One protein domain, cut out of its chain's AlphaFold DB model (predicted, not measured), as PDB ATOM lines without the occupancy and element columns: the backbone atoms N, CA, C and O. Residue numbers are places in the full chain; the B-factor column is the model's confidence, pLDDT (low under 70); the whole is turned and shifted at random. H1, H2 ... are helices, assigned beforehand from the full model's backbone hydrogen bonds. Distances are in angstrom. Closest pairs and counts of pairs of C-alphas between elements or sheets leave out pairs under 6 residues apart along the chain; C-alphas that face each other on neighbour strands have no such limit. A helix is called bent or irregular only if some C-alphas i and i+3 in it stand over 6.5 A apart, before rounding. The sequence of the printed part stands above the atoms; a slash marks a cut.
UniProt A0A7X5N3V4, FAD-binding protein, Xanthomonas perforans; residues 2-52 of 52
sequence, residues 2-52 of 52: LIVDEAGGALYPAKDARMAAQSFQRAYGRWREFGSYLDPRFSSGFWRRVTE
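Overview. This is residues 2 to 52 of the 52 residues of the protein "FAD-binding protein" of Xanthomonas perforans (UniProt A0A7X5N3V4). Four short helices, joined by one long link, one short link and one tight link, make an elongated model: H2 is in the middle along the length, H1 is on one side of it, and H3 and H4 are on the other. From H2 on, the backbone makes a ring through H3, the link of residues 36 to 44, which stands free and sticks out at one end, and H4, which comes back to touch H2; the stretch of residues 7 to 20 makes a wide loop from H1 to H2. The 51 printed residues hold four named helices, in the order H1, H2, H3, H4, and no named strand. The class is all helix, though under half of the residues, 24 of the 51, are in named elements. The whole is only just compact, close to loose, with a radius of gyration of the C-alphas of 11.4 A, and the C-alphas span 36 by 21 by 17 A.

Arrangement. H2, residues 21 to 27, and H4, residues 45 to 51, are the longest helices by residues, with 7 each. They touch, with 7 pairs of C-alphas within 8 A; the closest C-alphas are those of Ala 21 and Val 50, 3.9 A apart. Their lines stand at a steep tilt of 68 degrees, only just short of about perpendicular, and they run the same way. H1, residues 2 to 6, is close to H2 but not clearly touching it, and their closest C-alphas, those of Asp 5 and Ser 23, are 6.7 A apart. H3, residues 31 to 35, is also close to H2 but not clearly touching; the closest C-alphas, those of Gln 25 and Trp 31, are 6.7 A apart. H3 and H4 are near each other, with closest C-alphas 8.1 A apart. H1 is apart from H3 and from H4. In H1, H2, H3 and H4, every O i to N i+4 pair is within hydrogen-bond range.

Along the chain. H2 measures 10.0 A from C-alpha 21 at (317.546, 309.829, 266.401) to C-alpha 27. H4 measures 10.2 A and ends with C-alpha 51 at (316.802, 303.914, 268.067). H1 measures 5.9 A and begins with C-alpha 2 at (319.131, 320.509, 259.299). H3 measures 6.1 A from C-alpha 31 to C-alpha 35. No helix is bent or irregular.

Size, cuts and confidence. The two C-alphas farthest apart are those of Ala 7 and Arg 41, at 35.8 A. Without residues 36 to 44, the body of 42 residues spans 26 by 22 by 15 A. The link from H1 to H2 is long, with 14 residues; that from H2 to H3 is tight, with 3; that from H3 to H4 is short, with 9. The printed part has no cut and ends at Glu 52, the chain's last residue. The mean pLDDT of the printed part is 96.4, and no printed residue is under 70.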
ATOM      1  N   LEU A   2     320.158 319.871 260.158       92.75
ATOM      2  CA  LEU A   2     319.131 320.509 259.299       92.75
ATOM      3  C   LEU A   2     319.465 320.699 257.799       92.75
ATOM      4  O   LEU A   2     318.708 320.220 256.973       92.75
ATOM      5  N   ILE A   3     320.588 321.324 257.416       97.19
ATOM      6  CA  ILE A   3     320.939 321.492 255.983       97.19
ATOM      7  C   ILE A   3     321.134 320.139 255.276       97.19
ATOM      8  O   ILE A   3     320.677 319.941 254.154       97.19
ATOM      9  N   VAL A   4     321.826 319.200 255.927       97.06
ATOM     10  CA  VAL A   4     322.023 317.839 255.405       97.06
ATOM     11  C   VAL A   4     320.678 317.121 255.331       97.06
ATOM     12  O   VAL A   4     320.401 316.438 254.350       97.06
ATOM     13  N   ASP A   5     319.840 317.316 256.343       96.12
ATOM     14  CA  ASP A   5     318.515 316.719 256.455       96.12
ATOM     15  C   ASP A   5     317.571 317.190 255.339       96.12
ATOM     16  O   ASP A   5     316.950 316.362 254.675       96.12
ATOM     17  N   GLU A   6     317.495 318.502 255.107       97.00
ATOM     18  CA  GLU A   6     316.688 319.146 254.062       97.00
ATOM     19  C   GLU A   6     317.159 318.764 252.656       97.00
ATOM     20  O   GLU A   6     316.345 318.590 251.752       97.00
ATOM     21  N   ALA A   7     318.467 318.566 252.480       98.00
ATOM     22  CA  ALA A   7     319.044 318.076 251.232       98.00
ATOM     23  C   ALA A   7     318.853 316.559 251.016       98.00
ATOM     24  O   ALA A   7     319.298 316.031 249.998       98.00
ATOM     25  N   GLY A   8     318.238 315.837 251.963       96.88
ATOM     26  CA  GLY A   8     318.077 314.381 251.893       96.88
ATOM     27  C   GLY A   8     319.388 313.598 252.043       96.88
ATOM     28  O   GLY A   8     319.469 312.440 251.638       96.88
ATOM     29  N   GLY A   9     320.425 314.228 252.597       97.56
ATOM     30  CA  GLY A   9     321.726 313.620 252.844       97.56
ATOM     31  C   GLY A   9     321.788 312.806 254.141       97.56
ATOM     32  O   GLY A   9     320.802 312.613 254.854       97.56
ATOM     33  N   ALA A  10     322.999 312.346 254.465       97.69
ATOM     34  CA  ALA A  10     323.281 311.551 255.654       97.69
ATOM     35  C   ALA A  10     324.579 312.007 256.332       97.69
ATOM     36  O   ALA A  10     325.597 312.225 255.675       97.69
ATOM     37  N   LEU A  11     324.557 312.097 257.662       96.69
ATOM     38  CA  LEU A  11     325.772 312.224 258.465       96.69
ATOM     39  C   LEU A  11     326.389 310.848 258.715       96.69
ATOM     40  O   LEU A  11     325.671 309.872 258.910       96.69
ATOM     41  N   TYR A  12     327.720 310.777 258.776       97.12
ATOM     42  CA  TYR A  12     328.433 309.530 259.052       97.12
ATOM     43  C   TYR A  12     328.536 309.266 260.569       97.12
ATOM     44  O   TYR A  12     329.208 310.039 261.259       97.12
ATOM     45  N   PRO A  13     327.960 308.167 261.108       96.62
ATOM     46  CA  PRO A  13     327.970 307.878 262.547       96.62
ATOM     47  C   PRO A  13     329.339 307.903 263.221       96.62
ATOM     48  O   PRO A  13     329.469 308.403 264.333       96.62
ATOM     49  N   ALA A  14     330.392 307.436 262.545       97.31
ATOM     50  CA  ALA A  14     331.732 307.401 263.134       97.31
ATOM     51  C   ALA A  14     332.363 308.796 263.331       97.31
ATOM     52  O   ALA A  14     333.466 308.894 263.870       97.31
ATOM     53  N   LYS A  15     331.713 309.867 262.855       97.06
ATOM     54  CA  LYS A  15     332.205 311.251 262.924       97.06
ATOM     55  C   LYS A  15     331.288 312.187 263.705       97.06
ATOM     56  O   LYS A  15     331.622 313.360 263.835       97.06
ATOM     57  N   ASP A  16     330.187 311.684 264.257       96.25
ATOM     58  CA  ASP A  16     329.246 312.501 265.015       96.25
ATOM     59  C   ASP A  16     328.904 311.864 266.371       96.25
ATOM     60  O   ASP A  16     328.259 310.820 266.468       96.25
ATOM     61  N   ALA A  17     329.329 312.524 267.450       96.00
ATOM     62  CA  ALA A  17     329.088 312.064 268.815       96.00
ATOM     63  C   ALA A  17     327.702 312.450 269.372       96.00
ATOM     64  O   ALA A  17     327.327 311.966 270.440       96.00
ATOM     65  N   ARG A  18     326.947 313.315 268.684       95.94
ATOM     66  CA  ARG A  18     325.703 313.948 269.159       95.94
ATOM     67  C   ARG A  18     324.497 313.700 268.246       95.94
ATOM     68  O   ARG A  18     323.445 314.278 268.490       95.94
ATOM     69  N   MET A  19     324.652 312.862 267.222       97.06
ATOM     70  CA  MET A  19     323.622 312.555 266.230       97.06
ATOM     71  C   MET A  19     322.263 312.283 266.881       97.06
ATOM     72  O   MET A  19     322.157 311.429 267.769       97.06
ATOM     73  N   ALA A  20     321.246 313.012 266.415       96.88
ATOM     74  CA  ALA A  20     319.866 312.854 266.846       96.88
ATOM     75  C   ALA A  20     319.215 311.627 266.188       96.88
ATOM     76  O   ALA A  20     319.509 311.296 265.034       96.88
ATOM     77  N   ALA A  21     318.287 310.985 266.903       97.62
ATOM     78  CA  ALA A  21     317.546 309.829 266.401       97.62
ATOM     79  C   ALA A  21     316.802 310.136 265.098       97.62
ATOM     80  O   ALA A  21     316.942 309.401 264.126       97.62
ATOM     81  N   GLN A  22     316.080 311.261 265.035       96.94
ATOM     82  CA  GLN A  22     315.327 311.659 263.841       96.94
ATOM     83  C   GLN A  22     316.223 311.735 262.598       96.94
ATOM     84  O   GLN A  22     315.851 311.241 261.531       96.94
ATOM     85  N   SER A  23     317.424 312.292 262.752       97.38
ATOM     86  CA  SER A  23     318.367 312.457 261.654       97.38
ATOM     87  C   SER A  23     318.911 311.124 261.154       97.38
ATOM     88  O   SER A  23     318.935 310.870 259.949       97.38
ATOM     89  N   PHE A  24     319.279 310.235 262.082       98.00
ATOM     90  CA  PHE A  24     319.710 308.879 261.754       98.00
ATOM     91  C   PHE A  24     318.593 308.075 261.081       98.00
ATOM     92  O   PHE A  24     318.804 307.498 260.020       98.00
ATOM     93  N   GLN A  25     317.394 308.058 261.664       97.44
ATOM     94  CA  GLN A  25     316.286 307.226 261.197       97.44
ATOM     95  C   GLN A  25     315.774 307.647 259.816       97.44
ATOM     96  O   GLN A  25     315.381 306.786 259.032       97.44
ATOM     97  N   ARG A  26     315.808 308.946 259.490       96.75
ATOM     98  CA  ARG A  26     315.491 309.445 258.144       96.75
ATOM     99  C   ARG A  26     316.568 309.050 257.130       96.75
ATOM    100  O   ARG A  26     316.234 308.524 256.074       96.75
ATOM    101  N   ALA A  27     317.841 309.296 257.446       97.62
ATOM    102  CA  ALA A  27     318.961 309.005 256.545       97.62
ATOM    103  C   ALA A  27     319.178 307.494 256.324       97.62
ATOM    104  O   ALA A  27     319.563 307.064 255.239       97.62
ATOM    105  N   TYR A  28     318.897 306.681 257.344       97.44
ATOM    106  CA  TYR A  28     319.061 305.229 257.356       97.44
ATOM    107  C   TYR A  28     317.713 304.533 257.603       97.44
ATOM    108  O   TYR A  28     317.545 303.788 258.568       97.44
ATOM    109  N   GLY A  29     316.738 304.740 256.713       96.38
ATOM    110  CA  GLY A  29     315.350 304.262 256.879       96.38
ATOM    111  C   GLY A  29     315.165 302.751 257.102       96.38
ATOM    112  O   GLY A  29     314.146 302.326 257.640       96.38
ATOM    113  N   ARG A  30     316.162 301.927 256.756       97.25
ATOM    114  CA  ARG A  30     316.168 300.469 256.991       97.25
ATOM    115  C   ARG A  30     316.720 300.063 258.364       97.25
ATOM    116  O   ARG A  30     316.962 298.882 258.595       97.25
ATOM    117  N   TRP A  31     316.914 300.997 259.297       96.56
ATOM    118  CA  TRP A  31     317.485 300.706 260.620       96.56
ATOM    119  C   TRP A  31     316.703 299.647 261.417       96.56
ATOM    120  O   TRP A  31     317.307 298.874 262.156       96.56
ATOM    121  N   ARG A  32     315.375 299.561 261.244       96.50
ATOM    122  CA  ARG A  32     314.542 298.534 261.900       96.50
ATOM    123  C   ARG A  32     314.836 297.134 261.374       96.50
ATOM    124  O   ARG A  32     314.940 296.198 262.155       96.50
ATOM    125  N   GLU A  33     315.005 297.007 260.058       98.12
ATOM    126  CA  GLU A  33     315.430 295.755 259.427       98.12
ATOM    127  C   GLU A  33     316.846 295.393 259.884       98.12
ATOM    128  O   GLU A  33     317.091 294.255 260.274       98.12
ATOM    129  N   PHE A  34     317.754 296.376 259.932       95.69
ATOM    130  CA  PHE A  34     319.103 296.175 260.460       95.69
ATOM    131  C   PHE A  34     319.094 295.658 261.907       95.69
ATOM    132  O   PHE A  34     319.877 294.775 262.251       95.69
ATOM    133  N   GLY A  35     318.168 296.151 262.734       94.88
ATOM    134  CA  GLY A  35     317.993 295.710 264.118       94.88
ATOM    135  C   GLY A  35     317.741 294.208 264.273       94.88
ATOM    136  O   GLY A  35     318.113 293.649 265.298       94.88
ATOM    137  N   SER A  36     317.197 293.531 263.254       96.12
ATOM    138  CA  SER A  36     317.015 292.070 263.278       96.12
ATOM    139  C   SER A  36     318.327 291.275 263.212       96.12
ATOM    140  O   SER A  36     318.346 290.108 263.593       96.12
ATOM    141  N   TYR A  37     319.423 291.902 262.772       96.50
ATOM    142  CA  TYR A  37     320.754 291.289 262.722       96.50
ATOM    143  C   TYR A  37     321.593 291.565 263.977       96.50
ATOM    144  O   TYR A  37     322.703 291.045 264.091       96.50
ATOM    145  N   LEU A  38     321.112 292.401 264.904       94.62
ATOM    146  CA  LEU A  38     321.841 292.696 266.134       94.62
ATOM    147  C   LEU A  38     321.716 291.542 267.126       94.62
ATOM    148  O   LEU A  38     320.621 291.080 267.440       94.62
ATOM    149  N   ASP A  39     322.853 291.118 267.673       97.19
ATOM    150  CA  ASP A  39     322.871 290.201 268.807       97.19
ATOM    151  C   ASP A  39     322.335 290.936 270.058       97.19
ATOM    152  O   ASP A  39     322.860 292.000 270.404       97.19
ATOM    153  N   PRO A  40     321.327 290.381 270.766       93.06
ATOM    154  CA  PRO A  40     320.734 290.989 271.961       93.06
ATOM    155  C   PRO A  40     321.722 291.315 273.091       93.06
ATOM    156  O   PRO A  40     321.398 292.097 273.984       93.06
ATOM    157  N   ARG A  41     322.913 290.706 273.096       96.00
ATOM    158  CA  ARG A  41     323.977 290.978 274.073       96.00
ATOM    159  C   ARG A  41     324.834 292.189 273.709       96.00
ATOM    160  O   ARG A  41     325.575 292.671 274.565       96.00
ATOM    161  N   PHE A  42     324.746 292.696 272.480       95.44
ATOM    162  CA  PHE A  42     325.464 293.891 272.052       95.44
ATOM    163  C   PHE A  42     324.586 295.129 272.166       95.44
ATOM    164  O   PHE A  42     323.466 295.196 271.670       95.44
ATOM    165  N   SER A  43     325.135 296.164 272.788       93.38
ATOM    166  CA  SER A  43     324.491 297.467 272.849       93.38
ATOM    167  C   SER A  43     325.553 298.548 272.974       93.38
ATOM    168  O   SER A  43     326.521 298.402 273.719       93.38
ATOM    169  N   SER A  44     325.376 299.654 272.258       94.94
ATOM    170  CA  SER A  44     326.236 300.831 272.366       94.94
ATOM    171  C   SER A  44     325.408 302.052 272.745       94.94
ATOM    172  O   SER A  44     324.219 302.129 272.436       94.94
ATOM    173  N   GLY A  45     326.037 303.038 273.390       96.62
ATOM    174  CA  GLY A  45     325.372 304.314 273.672       96.62
ATOM    175  C   GLY A  45     324.920 305.037 272.398       96.62
ATOM    176  O   GLY A  45     323.904 305.723 272.423       96.62
ATOM    177  N   PHE A  46     325.636 304.842 271.282       97.06
ATOM    178  CA  PHE A  46     325.206 305.330 269.973       97.06
ATOM    179  C   PHE A  46     323.897 304.671 269.538       97.06
ATOM    180  O   PHE A  46     322.951 305.391 269.242       97.06
ATOM    181  N   TRP A  47     323.835 303.333 269.544       96.50
ATOM    182  CA  TRP A  47     322.654 302.592 269.097       96.50
ATOM    183  C   TRP A  47     321.412 303.010 269.882       96.50
ATOM    184  O   TRP A  47     320.453 303.476 269.283       96.50
ATOM    185  N   ARG A  48     321.496 302.988 271.220       96.25
ATOM    186  CA  ARG A  48     320.396 303.425 272.091       96.25
ATOM    187  C   ARG A  48     319.933 304.845 271.764       96.25
ATOM    188  O   ARG A  48     318.757 305.058 271.527       96.25
ATOM    189  N   ARG A  49     320.862 305.802 271.629       97.50
ATOM    190  CA  ARG A  49     320.525 307.201 271.307       97.50
ATOM    191  C   ARG A  49     319.768 307.367 269.988       97.50
ATOM    192  O   ARG A  49     319.009 308.322 269.867       97.50
ATOM    193  N   VAL A  50     320.026 306.527 268.984       97.19
ATOM    194  CA  VAL A  50     319.435 306.707 267.650       97.19
ATOM    195  C   VAL A  50     318.212 305.828 267.385       97.19
ATOM    196  O   VAL A  50     317.519 306.059 266.391       97.19
ATOM    197  N   THR A  51     317.926 304.849 268.248       95.31
ATOM    198  CA  THR A  51     316.802 303.914 268.067       95.31
ATOM    199  C   THR A  51     315.759 303.914 269.177       95.31
ATOM    200  O   THR A  51     314.646 303.463 268.906       95.31
ATOM    201  N   GLU A  52     316.106 304.354 270.389       88.69
ATOM    202  CA  GLU A  52     315.195 304.438 271.546       88.69
ATOM    203  C   GLU A  52     314.511 305.808 271.656       88.69
ATOM    204  O   GLU A  52     315.097 306.818 271.195       88.69
TER     205      GLU A  52